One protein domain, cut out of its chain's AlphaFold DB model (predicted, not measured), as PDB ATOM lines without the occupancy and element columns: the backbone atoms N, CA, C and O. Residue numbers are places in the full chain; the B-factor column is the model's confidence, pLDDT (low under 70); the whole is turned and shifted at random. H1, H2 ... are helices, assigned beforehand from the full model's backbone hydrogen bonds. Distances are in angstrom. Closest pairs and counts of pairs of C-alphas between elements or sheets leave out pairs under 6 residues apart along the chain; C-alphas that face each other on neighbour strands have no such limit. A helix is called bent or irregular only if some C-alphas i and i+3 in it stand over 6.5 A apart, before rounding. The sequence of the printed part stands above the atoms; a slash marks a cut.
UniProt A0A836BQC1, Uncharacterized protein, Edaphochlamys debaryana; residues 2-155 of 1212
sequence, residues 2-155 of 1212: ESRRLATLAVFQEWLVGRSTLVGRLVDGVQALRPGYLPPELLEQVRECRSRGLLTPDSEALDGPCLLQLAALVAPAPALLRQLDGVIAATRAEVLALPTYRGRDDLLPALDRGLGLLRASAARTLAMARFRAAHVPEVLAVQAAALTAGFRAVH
ATOM      1  N   GLU A   2     191.075 161.286 196.907       67.44
ATOM      2  CA  GLU A   2     189.658 161.531 196.593       67.44
ATOM      3  C   GLU A   2     189.443 162.366 195.331       67.44
ATOM      4  O   GLU A   2     188.601 162.000 194.525       67.44
ATOM      5  N   SER A   3     190.285 163.367 195.060       66.06
ATOM      6  CA  SER A   3     190.287 164.105 193.786       66.06
ATOM      7  C   SER A   3     190.373 163.198 192.546       66.06
ATOM      8  O   SER A   3     189.612 163.382 191.600       66.06
ATOM      9  N   ARG A   4     191.217 162.150 192.562       70.81
ATOM     10  CA  ARG A   4     191.272 161.143 191.481       70.81
ATOM     11  C   ARG A   4     189.998 160.290 191.425       70.81
ATOM     12  O   ARG A   4     189.541 159.964 190.332       70.81
ATOM     13  N   ARG A   5     189.409 159.943 192.577       75.06
ATOM     14  CA  ARG A   5     188.145 159.184 192.653       75.06
ATOM     15  C   ARG A   5     186.974 159.998 192.094       75.06
ATOM     16  O   ARG A   5     186.202 159.453 191.314       75.06
ATOM     17  N   LEU A   6     186.879 161.281 192.441       73.12
ATOM     18  CA  LEU A   6     185.868 162.209 191.930       73.12
ATOM     19  C   LEU A   6     186.033 162.436 190.422       73.12
ATOM     20  O   LEU A   6     185.060 162.288 189.694       73.12
ATOM     21  N   ALA A   7     187.256 162.664 189.933       68.06
ATOM     22  CA  ALA A   7     187.524 162.761 188.495       68.06
ATOM     23  C   ALA A   7     187.135 161.477 187.733       68.06
ATOM     24  O   ALA A   7     186.527 161.546 186.669       68.06
ATOM     25  N   THR A   8     187.419 160.297 188.299       69.56
ATOM     26  CA  THR A   8     187.011 159.009 187.706       69.56
ATOM     27  C   THR A   8     185.487 158.848 187.691       69.56
ATOM     28  O   THR A   8     184.940 158.354 186.709       69.56
ATOM     29  N   LEU A   9     184.789 159.282 188.748       67.69
ATOM     30  CA  LEU A   9     183.325 159.259 188.804       67.69
ATOM     31  C   LEU A   9     182.697 160.235 187.802       67.69
ATOM     32  O   LEU A   9     181.749 159.846 187.129       67.69
ATOM     33  N   ALA A  10     183.249 161.441 187.643       69.50
ATOM     34  CA  ALA A  10     182.783 162.420 186.659       69.50
ATOM     35  C   ALA A  10     182.932 161.892 185.220       69.50
ATOM     36  O   ALA A  10     181.951 161.839 184.484       69.50
ATOM     37  N   VAL A  11     184.116 161.389 184.849       71.06
ATOM     38  CA  VAL A  11     184.352 160.772 183.525       71.06
ATOM     39  C   VAL A  11     183.443 159.557 183.298       71.06
ATOM     40  O   VAL A  11     182.954 159.345 182.188       71.06
ATOM     41  N   PHE A  12     183.168 158.765 184.340       71.38
ATOM     42  CA  PHE A  12     182.226 157.651 184.244       71.38
ATOM     43  C   PHE A  12     180.779 158.131 184.056       71.38
ATOM     44  O   PHE A  12     180.076 157.582 183.215       71.38
ATOM     45  N   GLN A  13     180.340 159.180 184.758       70.44
ATOM     46  CA  GLN A  13     179.017 159.790 184.576       70.44
ATOM     47  C   GLN A  13     178.845 160.392 183.174       70.44
ATOM     48  O   GLN A  13     177.828 160.135 182.532       70.44
ATOM     49  N   GLU A  14     179.841 161.112 182.653       68.81
ATOM     50  CA  GLU A  14     179.827 161.630 181.277       68.81
ATOM     51  C   GLU A  14     179.742 160.497 180.243       68.81
ATOM     52  O   GLU A  14     178.922 160.548 179.324       68.81
ATOM     53  N   TRP A  15     180.532 159.432 180.421       74.69
ATOM     54  CA  TRP A  15     180.478 158.249 179.561       74.69
ATOM     55  C   TRP A  15     179.126 157.526 179.637       74.69
ATOM     56  O   TRP A  15     178.599 157.102 178.607       74.69
ATOM     57  N   LEU A  16     178.534 157.420 180.832       69.62
ATOM     58  CA  LEU A  16     177.204 156.843 181.026       69.62
ATOM     59  C   LEU A  16     176.110 157.688 180.354       69.62
ATOM     60  O   LEU A  16     175.267 157.118 179.664       69.62
ATOM     61  N   VAL A  17     176.138 159.020 180.475       71.50
ATOM     62  CA  VAL A  17     175.201 159.928 179.778       71.50
ATOM     63  C   VAL A  17     175.367 159.827 178.256       71.50
ATOM     64  O   VAL A  17     174.380 159.740 177.521       71.50
ATOM     65  N   GLY A  18     176.607 159.744 177.766       73.12
ATOM     66  CA  GLY A  18     176.894 159.463 176.357       73.12
ATOM     67  C   GLY A  18     176.373 158.093 175.900       73.12
ATOM     68  O   GLY A  18     175.878 157.962 174.783       73.12
ATOM     69  N   ARG A  19     176.422 157.066 176.760       75.06
ATOM     70  CA  ARG A  19     175.913 155.719 176.453       75.06
ATOM     71  C   ARG A  19     174.386 155.638 176.516       75.06
ATOM     72  O   ARG A  19     173.807 154.975 175.659       75.06
ATOM     73  N   SER A  20     173.725 156.306 177.460       73.94
ATOM     74  CA  SER A  20     172.259 156.292 177.586       73.94
ATOM     75  C   SER A  20     171.577 157.072 176.464       73.94
ATOM     76  O   SER A  20     170.606 156.587 175.880       73.94
ATOM     77  N   THR A  21     172.135 158.226 176.081       77.38
ATOM     78  CA  THR A  21     171.709 158.959 174.881       77.38
ATOM     79  C   THR A  21     171.927 158.119 173.625       77.38
ATOM     80  O   THR A  21     170.978 157.953 172.860       77.38
ATOM     81  N   LEU A  22     173.100 157.494 173.444       77.75
ATOM     82  CA  LEU A  22     173.364 156.577 172.326       77.75
ATOM     83  C   LEU A  22     172.356 155.412 172.273       77.75
ATOM     84  O   LEU A  22     171.799 155.140 171.210       77.75
ATOM     85  N   VAL A  23     172.089 154.739 173.399       81.69
ATOM     86  CA  VAL A  23     171.138 153.614 173.489       81.69
ATOM     87  C   VAL A  23     169.714 154.068 173.166       81.69
ATOM     88  O   VAL A  23     169.084 153.475 172.292       81.69
ATOM     89  N   GLY A  24     169.224 155.151 173.776       82.19
ATOM     90  CA  GLY A  24     167.888 155.684 173.489       82.19
ATOM     91  C   GLY A  24     167.725 156.110 172.027       82.19
ATOM     92  O   GLY A  24     166.745 155.752 171.376       82.19
ATOM     93  N   ARG A  25     168.731 156.793 171.470       83.19
ATOM     94  CA  ARG A  25     168.771 157.206 170.058       83.19
ATOM     95  C   ARG A  25     168.844 156.007 169.095       83.19
ATOM     96  O   ARG A  25     168.228 156.057 168.032       83.19
ATOM     97  N   LEU A  26     169.538 154.921 169.456       81.50
ATOM     98  CA  LEU A  26     169.541 153.660 168.697       81.50
ATOM     99  C   LEU A  26     168.188 152.935 168.771       81.50
ATOM    100  O   LEU A  26     167.737 152.408 167.757       81.50
ATOM    101  N   VAL A  27     167.524 152.933 169.930       86.69
ATOM    102  CA  VAL A  27     166.180 152.360 170.119       86.69
ATOM    103  C   VAL A  27     165.139 153.107 169.278       86.69
ATOM    104  O   VAL A  27     164.415 152.475 168.505       86.69
ATOM    105  N   ASP A  28     165.121 154.442 169.346       85.75
ATOM    106  CA  ASP A  28     164.277 155.282 168.486       85.75
ATOM    107  C   ASP A  28     164.599 155.051 166.994       85.75
ATOM    108  O   ASP A  28     163.690 154.960 166.167       85.75
ATOM    109  N   GLY A  29     165.880 154.880 166.643       82.94
ATOM    110  CA  GLY A  29     166.324 154.563 165.282       82.94
ATOM    111  C   GLY A  29     165.808 153.216 164.758       82.94
ATOM    112  O   GLY A  29     165.257 153.157 163.654       82.94
ATOM    113  N   VAL A  30     165.917 152.148 165.556       82.38
ATOM    114  CA  VAL A  30     165.384 150.814 165.222       82.38
ATOM    115  C   VAL A  30     163.869 150.864 165.037       82.38
ATOM    116  O   VAL A  30     163.365 150.344 164.040       82.38
ATOM    117  N   GLN A  31     163.151 151.539 165.939       87.38
ATOM    118  CA  GLN A  31     161.699 151.689 165.839       87.38
ATOM    119  C   GLN A  31     161.285 152.523 164.613       87.38
ATOM    120  O   GLN A  31     160.270 152.218 163.991       87.38
ATOM    121  N   ALA A  32     162.075 153.525 164.213       85.56
ATOM    122  CA  ALA A  32     161.835 154.295 162.991       85.56
ATOM    123  C   ALA A  32     162.097 153.489 161.701       85.56
ATOM    124  O   ALA A  32     161.410 153.699 160.705       85.56
ATOM    125  N   LEU A  33     163.060 152.556 161.703       81.00
ATOM    126  CA  LEU A  33     163.301 151.655 160.562       81.00
ATOM    127  C   LEU A  33     162.280 150.518 160.466       81.00
ATOM    128  O   LEU A  33     162.012 150.036 159.364       81.00
ATOM    129  N   ARG A  34     161.734 150.059 161.597       82.69
ATOM    130  CA  ARG A  34     160.690 149.030 161.631       82.69
ATOM    131  C   ARG A  34     159.768 149.213 162.844       82.69
ATOM    132  O   ARG A  34     160.027 148.621 163.895       82.69
ATOM    133  N   PRO A  35     158.675 149.980 162.689       88.44
ATOM    134  CA  PRO A  35     157.687 150.166 163.743       88.44
ATOM    135  C   PRO A  35     157.155 148.829 164.271       88.44
ATOM    136  O   PRO A  35     156.829 147.927 163.497       88.44
ATOM    137  N   GLY A  36     157.091 148.704 165.596       87.38
ATOM    138  CA  GLY A  36     156.604 147.505 166.285       87.38
ATOM    139  C   GLY A  36     157.587 146.328 166.310       87.38
ATOM    140  O   GLY A  36     157.179 145.218 166.641       87.38
ATOM    141  N   TYR A  37     158.866 146.526 165.960       84.12
ATOM    142  CA  TYR A  37     159.882 145.476 166.123       84.12
ATOM    143  C   TYR A  37     160.360 145.327 167.576       84.12
ATOM    144  O   TYR A  37     160.715 144.226 167.998       84.12
ATOM    145  N   LEU A  38     160.360 146.422 168.341       84.81
ATOM    146  CA  LEU A  38     160.608 146.416 169.783       84.81
ATOM    147  C   LEU A  38     159.265 146.478 170.542       84.81
ATOM    148  O   LEU A  38     158.356 147.165 170.063       84.81
ATOM    149  N   PRO A  39     159.118 145.794 171.696       85.38
ATOM    150  CA  PRO A  39     157.898 145.858 172.506       85.38
ATOM    151  C   PRO A  39     157.599 147.294 172.973       85.38
ATOM    152  O   PRO A  39     158.544 148.011 173.316       85.38
ATOM    153  N   PRO A  40     156.326 147.738 173.003       85.94
ATOM    154  CA  PRO A  40     155.979 149.097 173.423       85.94
ATOM    155  C   PRO A  40     156.425 149.394 174.859       85.94
ATOM    156  O   PRO A  40     156.974 150.462 175.106       85.94
ATOM    157  N   GLU A  41     156.329 148.418 175.761       87.25
ATOM    158  CA  GLU A  41     156.731 148.539 177.167       87.25
ATOM    159  C   GLU A  41     158.240 148.811 177.292       87.25
ATOM    160  O   GLU A  41     158.680 149.590 178.133       87.25
ATOM    161  N   LEU A  42     159.044 148.208 176.408       81.25
ATOM    162  CA  LEU A  42     160.492 148.418 176.346       81.25
ATOM    163  C   LEU A  42     160.838 149.815 175.805       81.25
ATOM    164  O   LEU A  42     161.777 150.455 176.275       81.25
ATOM    165  N   LEU A  43     160.082 150.291 174.810       85.50
ATOM    166  CA  LEU A  43     160.233 151.638 174.253       85.50
ATOM    167  C   LEU A  43     159.860 152.705 175.288       85.50
ATOM    168  O   LEU A  43     160.562 153.708 175.411       85.50
ATOM    169  N   GLU A  44     158.781 152.477 176.033       87.44
ATOM    170  CA  GLU A  44     158.323 153.337 177.123       87.44
ATOM    171  C   GLU A  44     159.347 153.372 178.258       87.44
ATOM    172  O   GLU A  44     159.805 154.460 178.594       87.44
ATOM    173  N   GLN A  45     159.826 152.220 178.742       81.62
ATOM    174  CA  GLN A  45     160.888 152.150 179.756       81.62
ATOM    175  C   GLN A  45     162.159 152.901 179.329       81.62
ATOM    176  O   GLN A  45     162.680 153.714 180.092       81.62
ATOM    177  N   VAL A  46     162.655 152.696 178.101       80.06
ATOM    178  CA  VAL A  46     163.848 153.409 177.599       80.06
ATOM    179  C   VAL A  46     163.624 154.923 177.554       80.06
ATOM    180  O   VAL A  46     164.520 155.691 177.920       80.06
ATOM    181  N   ARG A  47     162.436 155.367 177.131       84.94
ATOM    182  CA  ARG A  47     162.086 156.792 177.043       84.94
ATOM    183  C   ARG A  47     161.880 157.423 178.418       84.94
ATOM    184  O   ARG A  47     162.360 158.531 178.622       84.94
ATOM    185  N   GLU A  48     161.268 156.708 179.356       83.50
ATOM    186  CA  GLU A  48     161.065 157.111 180.752       83.50
ATOM    187  C   GLU A  48     162.400 157.249 181.506       83.50
ATOM    188  O   GLU A  48     162.632 158.232 182.217       83.50
ATOM    189  N   CYS A  49     163.324 156.303 181.308       76.50
ATOM    190  CA  CYS A  49     164.673 156.380 181.875       76.50
ATOM    191  C   CYS A  49     165.442 157.575 181.290       76.50
ATOM    192  O   CYS A  49     165.990 158.393 182.035       76.50
ATOM    193  N   ARG A  50     165.393 157.742 179.958       78.19
ATOM    194  CA  ARG A  50     166.005 158.886 179.261       78.19
ATOM    195  C   ARG A  50     165.413 160.226 179.711       78.19
ATOM    196  O   ARG A  50     166.182 161.157 179.929       78.19
ATOM    197  N   SER A  51     164.094 160.342 179.889       79.50
ATOM    198  CA  SER A  51     163.451 161.595 180.320       79.50
ATOM    199  C   SER A  51     163.778 161.970 181.764       79.50
ATOM    200  O   SER A  51     163.789 163.151 182.093       79.50
ATOM    201  N   ARG A  52     164.080 160.987 182.623       76.44
ATOM    202  CA  ARG A  52     164.564 161.226 183.994       76.44
ATOM    203  C   ARG A  52     166.062 161.544 184.073       76.44
ATOM    204  O   ARG A  52     166.548 161.830 185.161       76.44
ATOM    205  N   GLY A  53     166.810 161.439 182.969       66.88
ATOM    206  CA  GLY A  53     168.276 161.528 182.973       66.88
ATOM    207  C   GLY A  53     168.971 160.385 183.730       66.88
ATOM    208  O   GLY A  53     170.176 160.444 183.962       66.88
ATOM    209  N   LEU A  54     168.226 159.343 184.115       59.22
ATOM    210  CA  LEU A  54     168.712 158.231 184.925       59.22
ATOM    211  C   LEU A  54     169.031 157.031 184.037       59.22
ATOM    212  O   LEU A  54     168.169 156.546 183.305       59.22
ATOM    213  N   LEU A  55     170.233 156.477 184.189       55.72
ATOM    214  CA  LEU A  55     170.448 155.088 183.807       55.72
ATOM    215  C   LEU A  55     169.863 154.197 184.894       55.72
ATOM    216  O   LEU A  55     170.407 154.087 185.992       55.72
ATOM    217  N   THR A  56     168.757 153.542 184.571       57.22
ATOM    218  CA  THR A  56     168.362 152.326 185.278       57.22
ATOM    219  C   THR A  56     169.292 151.183 184.860       57.22
ATOM    220  O   THR A  56     169.758 151.166 183.715       57.22
ATOM    221  N   PRO A  57     169.522 150.177 185.722       55.06
ATOM    222  CA  PRO A  57     170.209 148.947 185.325       55.06
ATOM    223  C   PRO A  57     169.551 148.259 184.118       55.06
ATOM    224  O   PRO A  57     170.228 147.602 183.333       55.06
ATOM    225  N   ASP A  58     168.246 148.454 183.920       54.47
ATOM    226  CA  ASP A  58     167.491 147.934 182.775       54.47
ATOM    227  C   ASP A  58     167.889 148.629 181.457       54.47
ATOM    228  O   ASP A  58     168.015 147.979 180.416       54.47
ATOM    229  N   SER A  59     168.201 149.931 181.504       55.62
ATOM    230  CA  SER A  59     168.790 150.657 180.369       55.62
ATOM    231  C   SER A  59     170.242 150.244 180.074       55.62
ATOM    232  O   SER A  59     170.670 150.316 178.923       55.62
ATOM    233  N   GLU A  60     170.985 149.747 181.072       59.72
ATOM    234  CA  GLU A  60     172.308 149.135 180.864       59.72
ATOM    235  C   GLU A  60     172.215 147.697 180.325       59.72
ATOM    236  O   GLU A  60     173.082 147.270 179.558       59.72
ATOM    237  N   ALA A  61     171.164 146.956 180.694       57.25
ATOM    238  CA  ALA A  61     170.882 145.610 180.194       57.25
ATOM    239  C   ALA A  61     170.529 145.606 178.694       57.25
ATOM    240  O   ALA A  61     170.807 144.626 177.994       57.25
ATOM    241  N   LEU A  62     169.996 146.717 178.175       62.56
ATOM    242  CA  LEU A  62     169.881 146.998 176.741       62.56
ATOM    243  C   LEU A  62     171.229 147.393 176.126       62.56
ATOM    244  O   LEU A  62     171.419 148.489 175.596       62.56
ATOM    245  N   ASP A  63     172.177 146.458 176.172       72.25
ATOM    246  CA  ASP A  63     173.524 146.683 175.671       72.25
ATOM    247  C   ASP A  63     173.507 147.074 174.178       72.25
ATOM    248  O   ASP A  63     172.953 146.367 173.328       72.25
ATOM    249  N   GLY A  64     174.125 148.211 173.846       73.25
ATOM    250  CA  GLY A  64     174.142 148.780 172.492       73.25
ATOM    251  C   GLY A  64     174.565 147.785 171.396       73.25
ATOM    252  O   GLY A  64     173.897 147.711 170.363       73.25
ATOM    253  N   PRO A  65     175.606 146.955 171.601       78.06
ATOM    254  CA  PRO A  65     175.934 145.819 170.745       78.06
ATOM    255  C   PRO A  65     174.792 144.828 170.472       78.06
ATOM    256  O   PRO A  65     174.710 144.299 169.361       78.06
ATOM    257  N   CYS A  66     173.914 144.550 171.436       77.69
ATOM    258  CA  CYS A  66     172.747 143.679 171.254       77.69
ATOM    259  C   CYS A  66     171.650 144.377 170.438       77.69
ATOM    260  O   CYS A  66     171.124 143.783 169.495       77.69
ATOM    261  N   LEU A  67     171.379 145.658 170.713       78.94
ATOM    262  CA  LEU A  67     170.475 146.478 169.896       78.94
ATOM    263  C   LEU A  67     170.960 146.593 168.443       78.94
ATOM    264  O   LEU A  67     170.173 146.414 167.517       78.94
ATOM    265  N   LEU A  68     172.261 146.795 168.220       79.31
ATOM    266  CA  LEU A  68     172.871 146.828 166.885       79.31
ATOM    267  C   LEU A  68     172.842 145.463 166.179       79.31
ATOM    268  O   LEU A  68     172.700 145.417 164.956       79.31
ATOM    269  N   GLN A  69     172.940 144.353 166.920       83.50
ATOM    270  CA  GLN A  69     172.755 143.004 166.369       83.50
ATOM    271  C   GLN A  69     171.308 142.774 165.912       83.50
ATOM    272  O   GLN A  69     171.094 142.318 164.788       83.50
ATOM    273  N   LEU A  70     170.324 143.150 166.734       79.94
ATOM    274  CA  LEU A  70     168.901 143.112 166.378       79.94
ATOM    275  C   LEU A  70     168.598 144.010 165.168       79.94
ATOM    276  O   LEU A  70     167.969 143.570 164.208       79.94
ATOM    277  N   ALA A  71     169.129 145.232 165.155       78.50
ATOM    278  CA  ALA A  71     168.993 146.161 164.038       78.50
ATOM    279  C   ALA A  71     169.575 145.586 162.731       78.50
ATOM    280  O   ALA A  71     168.949 145.672 161.672       78.50
ATOM    281  N   ALA A  72     170.749 144.946 162.794       84.38
ATOM    282  CA  ALA A  72     171.418 144.345 161.639       84.38
ATOM    283  C   ALA A  72     170.656 143.166 161.009       84.38
ATOM    284  O   ALA A  72     170.786 142.963 159.800       84.38
ATOM    285  N   LEU A  73     169.857 142.434 161.795       80.38
ATOM    286  CA  LEU A  73     168.926 141.401 161.312       80.38
ATOM    287  C   LEU A  73     167.704 141.993 160.587       80.38
ATOM    288  O   LEU A  73     167.024 141.285 159.846       80.38
ATOM    289  N   VAL A  74     167.408 143.274 160.818       79.69
ATOM    290  CA  VAL A  74     166.178 143.941 160.375       79.69
ATOM    291  C   VAL A  74     166.385 144.841 159.159       79.69
ATOM    292  O   VAL A  74     165.515 144.878 158.291       79.69
ATOM    293  N   ALA A  75     167.499 145.572 159.088       82.06
ATOM    294  CA  ALA A  75     167.672 146.667 158.132       82.06
ATOM    295  C   ALA A  75     168.984 146.589 157.316       82.06
ATOM    296  O   ALA A  75     169.966 145.963 157.741       82.06
ATOM    297  N   PRO A  76     169.039 147.212 156.119       84.56
ATOM    298  CA  PRO A  76     170.233 147.234 155.271       84.56
ATOM    299  C   PRO A  76     171.378 148.044 155.905       84.56
ATOM    300  O   PRO A  76     171.151 149.083 156.527       84.56
ATOM    301  N   ALA A  77     172.628 147.599 155.718       81.69
ATOM    302  CA  ALA A  77     173.796 148.232 156.346       81.69
ATOM    303  C   ALA A  77     173.930 149.735 156.037       81.69
ATOM    304  O   ALA A  77     174.149 150.490 156.981       81.69
ATOM    305  N   PRO A  78     173.715 150.219 154.794       86.62
ATOM    306  CA  PRO A  78     173.773 151.653 154.511       86.62
ATOM    307  C   PRO A  78     172.687 152.483 155.209       86.62
ATOM    308  O   PRO A  78     172.849 153.693 155.326       86.62
ATOM    309  N   ALA A  79     171.573 151.894 155.661       86.00
ATOM    310  CA  ALA A  79     170.591 152.606 156.487       86.00
ATOM    311  C   ALA A  79     171.047 152.668 157.952       86.00
ATOM    312  O   ALA A  79     171.027 153.736 158.555       86.00
ATOM    313  N   LEU A  80     171.534 151.547 158.491       83.75
ATOM    314  CA  LEU A  80     171.991 151.450 159.881       83.75
ATOM    315  C   LEU A  80     173.275 152.236 160.152       83.75
ATOM    316  O   LEU A  80     173.405 152.818 161.221       83.75
ATOM    317  N   LEU A  81     174.195 152.306 159.187       86.56
ATOM    318  CA  LEU A  81     175.376 153.167 159.280       86.56
ATOM    319  C   LEU A  81     174.985 154.651 159.209       86.56
ATOM    320  O   LEU A  81     175.438 155.423 160.040       86.56
ATOM    321  N   ARG A  82     174.073 155.051 158.307       89.31
ATOM    322  CA  ARG A  82     173.555 156.435 158.281       89.31
ATOM    323  C   ARG A  82     172.805 156.810 159.562       89.31
ATOM    324  O   ARG A  82     172.935 157.942 160.018       89.31
ATOM    325  N   GLN A  83     172.060 155.881 160.164       86.31
ATOM    326  CA  GLN A  83     171.464 156.106 161.481       86.31
ATOM    327  C   GLN A  83     172.521 156.210 162.576       86.31
ATOM    328  O   GLN A  83     172.481 157.179 163.318       86.31
ATOM    329  N   LEU A  84     173.477 155.280 162.664       86.81
ATOM    330  CA  LEU A  84     174.573 155.341 163.636       86.81
ATOM    331  C   LEU A  84     175.326 156.678 163.551       86.81
ATOM    332  O   LEU A  84     175.606 157.290 164.576       86.81
ATOM    333  N   ASP A  85     175.595 157.154 162.339       90.31
ATOM    334  CA  ASP A  85     176.247 158.436 162.084       90.31
ATOM    335  C   ASP A  85     175.399 159.622 162.570       90.31
ATOM    336  O   ASP A  85     175.914 160.500 163.261       90.31
ATOM    337  N   GLY A  86     174.095 159.630 162.267       89.69
ATOM    338  CA  GLY A  86     173.158 160.651 162.750       89.69
ATOM    339  C   GLY A  86     172.947 160.615 164.268       89.69
ATOM    340  O   GLY A  86     172.852 161.663 164.903       89.69
ATOM    341  N   VAL A  87     172.939 159.421 164.866       85.19
ATOM    342  CA  VAL A  87     172.903 159.217 166.319       85.19
ATOM    343  C   VAL A  87     174.170 159.777 166.961       85.19
ATOM    344  O   VAL A  87     174.067 160.538 167.914       85.19
ATOM    345  N   ILE A  88     175.352 159.482 166.417       87.62
ATOM    346  CA  ILE A  88     176.624 159.981 166.955       87.62
ATOM    347  C   ILE A  88     176.749 161.502 166.789       87.62
ATOM    348  O   ILE A  88     177.227 162.167 167.705       87.62
ATOM    349  N   ALA A  89     176.261 162.075 165.685       90.38
ATOM    350  CA  ALA A  89     176.170 163.526 165.521       90.38
ATOM    351  C   ALA A  89     175.203 164.170 166.538       90.38
ATOM    352  O   ALA A  89     175.521 165.217 167.105       90.38
ATOM    353  N   ALA A  90     174.064 163.528 166.823       86.31
ATOM    354  CA  ALA A  90     173.122 163.985 167.843       86.31
ATOM    355  C   ALA A  90     173.705 163.877 169.263       86.31
ATOM    356  O   ALA A  90     173.641 164.851 170.006       86.31
ATOM    357  N   THR A  91     174.342 162.756 169.619       85.19
ATOM    358  CA  THR A  91     175.034 162.587 170.908       85.19
ATOM    359  C   THR A  91     176.186 163.585 171.056       85.19
ATOM    360  O   THR A  91     176.370 164.127 172.141       85.19
ATOM    361  N   ARG A  92     176.919 163.913 169.979       88.75
ATOM    362  CA  ARG A  92     177.911 165.004 169.994       88.75
ATOM    363  C   ARG A  92     177.254 166.332 170.369       88.75
ATOM    364  O   ARG A  92     177.735 167.000 171.273       88.75
ATOM    365  N   ALA A  93     176.155 166.702 169.711       89.50
ATOM    366  CA  ALA A  93     175.440 167.943 170.008       89.50
ATOM    367  C   ALA A  93     174.856 167.968 171.437       89.50
ATOM    368  O   ALA A  93     174.965 168.988 172.112       89.50
ATOM    369  N   GLU A  94     174.301 166.848 171.917       84.50
ATOM    370  CA  GLU A  94     173.794 166.702 173.291       84.50
ATOM    371  C   GLU A  94     174.924 166.850 174.330       84.50
ATOM    372  O   GLU A  94     174.758 167.592 175.296       84.50
ATOM    373  N   VAL A  95     176.096 166.232 174.120       83.19
ATOM    374  CA  VAL A  95     177.242 166.348 175.047       83.19
ATOM    375  C   VAL A  95     177.869 167.746 175.018       83.19
ATOM    376  O   VAL A  95     178.198 168.281 176.074       83.19
ATOM    377  N   LEU A  96     177.978 168.387 173.849       87.00
ATOM    378  CA  LEU A  96     178.490 169.763 173.736       87.00
ATOM    379  C   LEU A  96     177.553 170.826 174.332       87.00
ATOM    380  O   LEU A  96     178.002 171.932 174.636       87.00
ATOM    381  N   ALA A  97     176.274 170.500 174.529       87.31
ATOM    382  CA  ALA A  97     175.336 171.349 175.258       87.31
ATOM    383  C   ALA A  97     175.491 171.248 176.792       87.31
ATOM    384  O   ALA A  97     174.983 172.118 177.504       87.31
ATOM    385  N   LEU A  98     176.187 170.226 177.316       83.25
ATOM    386  CA  LEU A  98     176.400 170.068 178.758       83.25
ATOM    387  C   LEU A  98     177.338 171.163 179.302       83.25
ATOM    388  O   LEU A  98     178.351 171.469 178.662       83.25
ATOM    389  N   PRO A  99     177.085 171.701 180.513       83.56
ATOM    390  CA  PRO A  99     177.922 172.744 181.113       83.56
ATOM    391  C   PRO A  99     179.419 172.408 181.161       83.56
ATOM    392  O   PRO A  99     180.243 173.294 180.966       83.56
ATOM    393  N   THR A 100     179.787 171.135 181.349       80.56
ATOM    394  CA  THR A 100     181.190 170.691 181.446       80.56
ATOM    395  C   THR A 100     181.995 170.866 180.153       80.56
ATOM    396  O   THR A 100     183.219 171.012 180.225       80.56
ATOM    397  N   TYR A 101     181.319 170.856 178.996       81.81
ATOM    398  CA  TYR A 101     181.899 170.963 177.648       81.81
ATOM    399  C   TYR A 101     181.654 172.332 176.992       81.81
ATOM    400  O   TYR A 101     182.341 172.697 176.036       81.81
ATOM    401  N   ARG A 102     180.679 173.103 177.486       86.62
ATOM    402  CA  ARG A 102     180.270 174.384 176.902       86.62
ATOM    403  C   ARG A 102     181.403 175.416 176.985       86.62
ATOM    404  O   ARG A 102     181.727 175.902 178.061       86.62
ATOM    405  N   GLY A 103     181.980 175.762 175.832       86.81
ATOM    406  CA  GLY A 103     183.126 176.680 175.732       86.81
ATOM    407  C   GLY A 103     184.486 176.045 176.051       86.81
ATOM    408  O   GLY A 103     185.447 176.773 176.285       86.81
ATOM    409  N   ARG A 104     184.578 174.707 176.085       87.69
ATOM    410  CA  ARG A 104     185.813 173.962 176.376       87.69
ATOM    411  C   ARG A 104     186.330 173.221 175.151       87.69
ATOM    412  O   ARG A 104     186.202 172.002 175.015       87.69
ATOM    413  N   ASP A 105     186.921 174.005 174.251       88.81
ATOM    414  CA  ASP A 105     187.494 173.529 172.988       88.81
ATOM    415  C   ASP A 105     188.635 172.511 173.195       88.81
ATOM    416  O   ASP A 105     188.864 171.647 172.347       88.81
ATOM    417  N   ASP A 106     189.291 172.543 174.360       88.75
ATOM    418  CA  ASP A 106     190.301 171.579 174.813       88.75
ATOM    419  C   ASP A 106     189.753 170.147 174.971       88.75
ATOM    420  O   ASP A 106     190.494 169.175 174.791       88.75
ATOM    421  N   LEU A 107     188.454 169.998 175.248       84.25
ATOM    422  CA  LEU A 107     187.801 168.697 175.413       84.25
ATOM    423  C   LEU A 107     187.260 168.110 174.101       84.25
ATOM    424  O   LEU A 107     187.049 166.893 174.025       84.25
ATOM    425  N   LEU A 108     187.086 168.918 173.045       87.31
ATOM    426  CA  LEU A 108     186.574 168.448 171.747       87.31
ATOM    427  C   LEU A 108     187.384 167.270 171.175       87.31
ATOM    428  O   LEU A 108     186.772 166.266 170.803       87.31
ATOM    429  N   PRO A 109     188.737 167.287 171.164       89.94
ATOM    430  CA  PRO A 109     189.517 166.178 170.620       89.94
ATOM    431  C   PRO A 109     189.430 164.908 171.472       89.94
ATOM    432  O   PRO A 109     189.749 163.827 170.978       89.94
ATOM    433  N   ALA A 110     189.056 164.999 172.753       83.00
ATOM    434  CA  ALA A 110     188.806 163.832 173.599       83.00
ATOM    435  C   ALA A 110     187.419 163.236 173.305       83.00
ATOM    436  O   ALA A 110     187.315 162.032 173.048       83.00
ATOM    437  N   LEU A 111     186.386 164.084 173.240       85.38
ATOM    438  CA  LEU A 111     185.022 163.689 172.883       85.38
ATOM    439  C   LEU A 111     184.964 163.039 171.493       85.38
ATOM    440  O   LEU A 111     184.434 161.939 171.351       85.38
ATOM    441  N   ASP A 112     185.572 163.661 170.481       88.94
ATOM    442  CA  ASP A 112     185.561 163.149 169.105       88.94
ATOM    443  C   ASP A 112     186.346 161.837 168.953       88.94
ATOM    444  O   ASP A 112     185.950 160.964 168.174       88.94
ATOM    445  N   ARG A 113     187.405 161.624 169.753       88.12
ATOM    446  CA  ARG A 113     188.071 160.311 169.849       88.12
ATOM    447  C   ARG A 113     187.160 159.264 170.498       88.12
ATOM    448  O   ARG A 113     187.057 158.157 169.969       88.12
ATOM    449  N   GLY A 114     186.459 159.603 171.582       83.00
ATOM    450  CA  GLY A 114     185.495 158.710 172.238       83.00
ATOM    451  C   GLY A 114     184.336 158.304 171.319       83.00
ATOM    452  O   GLY A 114     184.061 157.115 171.140       83.00
ATOM    453  N   LEU A 115     183.713 159.280 170.656       84.81
ATOM    454  CA  LEU A 115     182.650 159.061 169.671       84.81
ATOM    455  C   LEU A 115     183.150 158.291 168.437       84.81
ATOM    456  O   LEU A 115     182.447 157.413 167.935       84.81
ATOM    457  N   GLY A 116     184.383 158.537 167.982       87.44
ATOM    458  CA  GLY A 116     185.026 157.762 166.917       87.44
ATOM    459  C   GLY A 116     185.240 156.285 167.282       87.44
ATOM    460  O   GLY A 116     184.995 155.399 166.456       87.44
ATOM    461  N   LEU A 117     185.626 155.991 168.529       82.94
ATOM    462  CA  LEU A 117     185.744 154.619 169.040       82.94
ATOM    463  C   LEU A 117     184.375 153.931 169.185       82.94
ATOM    464  O   LEU A 117     184.244 152.748 168.854       82.94
ATOM    465  N   LEU A 118     183.338 154.664 169.606       81.00
ATOM    466  CA  LEU A 118     181.954 154.173 169.619       81.00
ATOM    467  C   LEU A 118     181.452 153.872 168.197       81.00
ATOM    468  O   LEU A 118     180.930 152.783 167.959       81.00
ATOM    469  N   ARG A 119     181.708 154.755 167.222       88.12
ATOM    470  CA  ARG A 119     181.411 154.517 165.795       88.12
ATOM    471  C   ARG A 119     182.081 153.239 165.287       88.12
ATOM    472  O   ARG A 119     181.430 152.403 164.662       88.12
ATOM    473  N   ALA A 120     183.371 153.062 165.577       85.69
ATOM    474  CA  ALA A 120     184.150 151.915 165.116       85.69
ATOM    475  C   ALA A 120     183.727 150.588 165.776       85.69
ATOM    476  O   ALA A 120     183.709 149.550 165.106       85.69
ATOM    477  N   SER A 121     183.370 150.591 167.065       82.75
ATOM    478  CA  SER A 121     182.887 149.390 167.762       82.75
ATOM    479  C   SER A 121     181.462 149.014 167.333       82.75
ATOM    480  O   SER A 121     181.187 147.836 167.079       82.75
ATOM    481  N   ALA A 122     180.592 150.004 167.127       82.12
ATOM    482  CA  ALA A 122     179.244 149.813 166.608       82.12
ATOM    483  C   ALA A 122     179.247 149.289 165.161       82.12
ATOM    484  O   ALA A 122     178.612 148.272 164.883       82.12
ATOM    485  N   ALA A 123     180.028 149.891 164.255       85.00
ATOM    486  CA  ALA A 123     180.168 149.417 162.873       85.00
ATOM    487  C   ALA A 123     180.774 148.001 162.792       85.00
ATOM    488  O   ALA A 123     180.308 147.163 162.017       85.00
ATOM    489  N   ARG A 124     181.760 147.684 163.645       86.56
ATOM    490  CA  ARG A 124     182.317 146.326 163.788       86.56
ATOM    491  C   ARG A 124     181.269 145.322 164.268       86.56
ATOM    492  O   ARG A 124     181.213 144.204 163.759       86.56
ATOM    493  N   THR A 125     180.431 145.722 165.222       84.62
ATOM    494  CA  THR A 125     179.333 144.887 165.726       84.62
ATOM    495  C   THR A 125     178.281 144.658 164.652       84.62
ATOM    496  O   THR A 125     177.853 143.523 164.457       84.62
ATOM    497  N   LEU A 126     177.937 145.698 163.890       85.38
ATOM    498  CA  LEU A 126     177.045 145.619 162.739       85.38
ATOM    499  C   LEU A 126     177.567 144.612 161.700       85.38
ATOM    500  O   LEU A 126     176.828 143.726 161.281       85.38
ATOM    501  N   ALA A 127     178.845 144.702 161.322       84.00
ATOM    502  CA  ALA A 127     179.470 143.776 160.377       84.00
ATOM    503  C   ALA A 127     179.467 142.325 160.900       84.00
ATOM    504  O   ALA A 127     179.079 141.409 160.177       84.00
ATOM    505  N   MET A 128     179.810 142.118 162.175       84.12
ATOM    506  CA  MET A 128     179.773 140.803 162.829       84.12
ATOM    507  C   MET A 128     178.350 140.223 162.897       84.12
ATOM    508  O   MET A 128     178.150 139.029 162.671       84.12
ATOM    509  N   ALA A 129     177.349 141.063 163.167       83.50
ATOM    510  CA  ALA A 129     175.944 140.677 163.183       83.50
ATOM    511  C   ALA A 129     175.460 140.244 161.794       83.50
ATOM    512  O   ALA A 129     174.800 139.215 161.671       83.50
ATOM    513  N   ARG A 130     175.844 140.978 160.741       82.44
ATOM    514  CA  ARG A 130     175.535 140.620 159.347       82.44
ATOM    515  C   ARG A 130     176.223 139.338 158.907       82.44
ATOM    516  O   ARG A 130     175.574 138.504 158.286       82.44
ATOM    517  N   PHE A 131     177.493 139.159 159.267       83.75
ATOM    518  CA  PHE A 131     178.219 137.917 159.016       83.75
ATOM    519  C   PHE A 131     177.479 136.727 159.642       83.75
ATOM    520  O   PHE A 131     177.163 135.768 158.944       83.75
ATOM    521  N   ARG A 132     177.097 136.821 160.923       82.44
ATOM    522  CA  ARG A 132     176.277 135.794 161.594       82.44
ATOM    523  C   ARG A 132     174.937 135.576 160.880       82.44
ATOM    524  O   ARG A 132     174.592 134.437 160.598       82.44
ATOM    525  N   ALA A 133     174.213 136.646 160.551       78.31
ATOM    526  CA  ALA A 133     172.909 136.573 159.890       78.31
ATOM    527  C   ALA A 133     172.960 135.874 158.519       78.31
ATOM    528  O   ALA A 133     172.059 135.101 158.206       78.31
ATOM    529  N   ALA A 134     174.014 136.111 157.732       80.81
ATOM    530  CA  ALA A 134     174.213 135.475 156.430       80.81
ATOM    531  C   ALA A 134     174.517 133.969 156.542       80.81
ATOM    532  O   ALA A 134     174.008 133.191 155.743       80.81
ATOM    533  N   HIS A 135     175.282 133.555 157.559       80.19
ATOM    534  CA  HIS A 135     175.680 132.153 157.745       80.19
ATOM    535  C   HIS A 135     174.683 131.328 158.581       80.19
ATOM    536  O   HIS A 135     174.748 130.102 158.560       80.19
ATOM    537  N   VAL A 136     173.739 131.938 159.311       79.00
ATOM    538  CA  VAL A 136     172.700 131.194 160.060       79.00
ATOM    539  C   VAL A 136     171.880 130.253 159.156       79.00
ATOM    540  O   VAL A 136     171.747 129.087 159.527       79.00
ATOM    541  N   PRO A 137     171.382 130.669 157.971       74.94
ATOM    542  CA  PRO A 137     170.734 129.761 157.021       74.94
ATOM    543  C   PRO A 137     171.616 128.579 156.599       74.94
ATOM    544  O   PRO A 137     171.121 127.460 156.499       74.94
ATOM    545  N   GLU A 138     172.916 128.800 156.397       75.06
ATOM    546  CA  GLU A 138     173.866 127.755 155.992       75.06
ATOM    547  C   GLU A 138     174.153 126.776 157.132       75.06
ATOM    548  O   GLU A 138     174.102 125.565 156.931       75.06
ATOM    549  N   VAL A 139     174.371 127.275 158.352       70.25
ATOM    550  CA  VAL A 139     174.546 126.446 159.554       70.25
ATOM    551  C   VAL A 139     173.293 125.608 159.818       70.25
ATOM    552  O   VAL A 139     173.412 124.419 160.111       70.25
ATOM    553  N   LEU A 140     172.097 126.184 159.662       71.81
ATOM    554  CA  LEU A 140     170.833 125.453 159.787       71.81
ATOM    555  C   LEU A 140     170.646 124.426 158.660       71.81
ATOM    556  O   LEU A 140     170.197 123.315 158.932       71.81
ATOM    557  N   ALA A 141     171.038 124.739 157.421       76.69
ATOM    558  CA  ALA A 141     171.007 123.788 156.309       76.69
ATOM    559  C   ALA A 141     171.993 122.624 156.517       76.69
ATOM    560  O   ALA A 141     171.631 121.469 156.292       76.69
ATOM    561  N   VAL A 142     173.205 122.896 157.014       73.94
ATOM    562  CA  VAL A 142     174.203 121.874 157.371       73.94
ATOM    563  C   VAL A 142     173.721 121.021 158.546       73.94
ATOM    564  O   VAL A 142     173.861 119.801 158.496       73.94
ATOM    565  N   GLN A 143     173.095 121.611 159.570       70.19
ATOM    566  CA  GLN A 143     172.485 120.855 160.671       70.19
ATOM    567  C   GLN A 143     171.312 119.987 160.191       70.19
ATOM    568  O   GLN A 143     171.259 118.806 160.529       70.19
ATOM    569  N   ALA A 144     170.417 120.517 159.355       73.94
ATOM    570  CA  ALA A 144     169.313 119.756 158.772       73.94
ATOM    571  C   ALA A 144     169.813 118.610 157.873       73.94
ATOM    572  O   ALA A 144     169.288 117.495 157.940       73.94
ATOM    573  N   ALA A 145     170.863 118.843 157.078       73.19
ATOM    574  CA  ALA A 145     171.509 117.819 156.264       73.19
ATOM    575  C   ALA A 145     172.195 116.745 157.127       73.19
ATOM    576  O   ALA A 145     172.025 115.558 156.856       73.19
ATOM    577  N   ALA A 146     172.904 117.134 158.191       68.75
ATOM    578  CA  ALA A 146     173.547 116.209 159.124       68.75
ATOM    579  C   ALA A 146     172.525 115.351 159.890       68.75
ATOM    580  O   ALA A 146     172.704 114.138 159.994       68.75
ATOM    581  N   LEU A 147     171.420 115.947 160.355       72.69
ATOM    582  CA  LEU A 147     170.303 115.221 160.966       72.69
ATOM    583  C   LEU A 147     169.660 114.253 159.964       72.69
ATOM    584  O   LEU A 147     169.498 113.074 160.269       72.69
ATOM    585  N   THR A 148     169.369 114.707 158.740       73.88
ATOM    586  CA  THR A 148     168.777 113.860 157.685       73.88
ATOM    587  C   THR A 148     169.705 112.709 157.282       73.88
ATOM    588  O   THR A 148     169.242 111.590 157.056       73.88
ATOM    589  N   ALA A 149     171.018 112.948 157.220       69.12
ATOM    590  CA  ALA A 149     172.018 111.918 156.963       69.12
ATOM    591  C   ALA A 149     172.116 110.920 158.128       69.12
ATOM    592  O   ALA A 149     172.117 109.716 157.886       69.12
ATOM    593  N   GLY A 150     172.112 111.397 159.378       64.81
ATOM    594  CA  GLY A 150     172.088 110.553 160.575       64.81
ATOM    595  C   GLY A 150     170.858 109.643 160.626       64.81
ATOM    596  O   GLY A 150     171.000 108.428 160.753       64.81
ATOM    597  N   PHE A 151     169.660 110.197 160.416       55.62
ATOM    598  CA  PHE A 151     168.413 109.422 160.360       55.62
ATOM    599  C   PHE A 151     168.372 108.405 159.205       55.62
ATOM    600  O   PHE A 151     167.725 107.372 159.341       55.62
ATOM    601  N   ARG A 152     169.075 108.648 158.089       53.78
ATOM    602  CA  ARG A 152     169.218 107.664 156.995       53.78
ATOM    603  C   ARG A 152     170.289 106.603 157.269       53.78
ATOM    604  O   ARG A 152     170.137 105.468 156.821       53.78
ATOM    605  N   ALA A 153     171.351 106.955 157.995       50.84
ATOM    606  CA  ALA A 153     172.438 106.047 158.359       50.84
ATOM    607  C   ALA A 153     172.045 105.057 159.472       50.84
ATOM    608  O   ALA A 153     172.568 103.944 159.508       50.84
ATOM    609  N   VAL A 154     171.103 105.414 160.352       49.28
ATOM    610  CA  VAL A 154     170.538 104.480 161.340       49.28
ATOM    611  C   VAL A 154     169.553 103.529 160.652       49.28
ATOM    612  O   VAL A 154     168.339 103.736 160.641       49.28
ATOM    613  N   HIS A 155     170.076 102.438 160.089       48.62
ATOM    614  CA  HIS A 155     169.266 101.300 159.656       48.62
ATOM    615  C   HIS A 155     168.648 100.590 160.873       48.62
ATOM    616  O   HIS A 155     169.201  99.646 161.440       48.62
TER     617      HIS A 155
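This is residues 2 to 155 of the 1212 residues of an uncharacterized protein of Edaphochlamys debaryana (UniProt A0A836BQC1). One long bent helix, H6, makes the length of this model: its first arm, H6a, packs on H5 and H4 in a four-helix bundle whose fourth member is H1, and its second arm, H6b, sticks out of the body like a handle with residues 135 to 155. H2 and the short H3 pack on H1, apart from H6a, and residues 2 to 9 of H1 stick out too. The printed part has 154 residues with six named helices, H1 to H6 in that order along the chain, and no named strand; the class is all helix. The whole is loose, with a radius of gyration of the C-alphas of 20.1 A, and spans 76 by 35 by 31 A.

Find C-alpha 108 at (186.574, 168.448, 171.747), where H6, residues 108 to 153, begins. By its hydrogen bonds it was assigned as one helix, but it is bent: C-alphas 134 and 137 are 6.7 A apart. Its arm H6a, residues 108 to 134, is 38.4 A long, and H6b, residues 137 to 153, is 23.8 A long and ends at C-alpha 153, (172.438, 106.047, 158.359). Before them look for H5, residues 77 to 96, 28.1 A, and H4, residues 64 to 74, 15.3 A. H1, residues 2 to 33, runs 45.7 A from C-alpha 2 at (189.658, 161.531, 196.593). H2 holds residues 40 to 51, 16.1 A, and H3 residues 57 to 61, 6.2 A.

Begin at H6a, which forms a helical hairpin with H5: they touch, closest at the C-alphas of Ile 88 and Leu 115, 6.7 A, at a shallow tilt of 24 degrees, opposite ways. With residues 122 to 133 alone H6a touches H4, closest at the C-alphas of Gln 69 and Ala 129, 5.1 A, at a steep tilt of 44 degrees, the same way. H1 and H6a are near each other. H1 is the hub, touching four helices. Its residues 18 to 29 touch H5, closest at the C-alphas of Arg 25 and Val 87, 5.9 A. Its residues 22 to 30 touch H4 at a shallow tilt of 12 degrees, closest at the C-alphas of Val 23 and Gly 64, 5.8 A. H1 and H2 form a helical hairpin, touching with residues 20 to 28 of H1; the closest C-alphas are those of Gly 24 and Val 46, 6.2 A. H1 and H3 only just touch, with 3 pairs of C-alphas within 8 A, closest at Ser 20 and Ser 59, 7.2 A. H6b touches no helix. In H1, H2, H3, H4, H5, H6a and H6b every O i to N i+4 pair is within hydrogen-bond range.

The C-alphas of Gly 103 and His 155 are the two farthest apart, 78.3 A. Without the stretches that stand free, the body spans 44 by 28 by 21 A. The printed part has no cut, and the link from H5 to H6, 11 residues, is long. The mean pLDDT of the printed part is 78.5; look for values under 70 at, among others, residues 53 to 62 and 149 to 155.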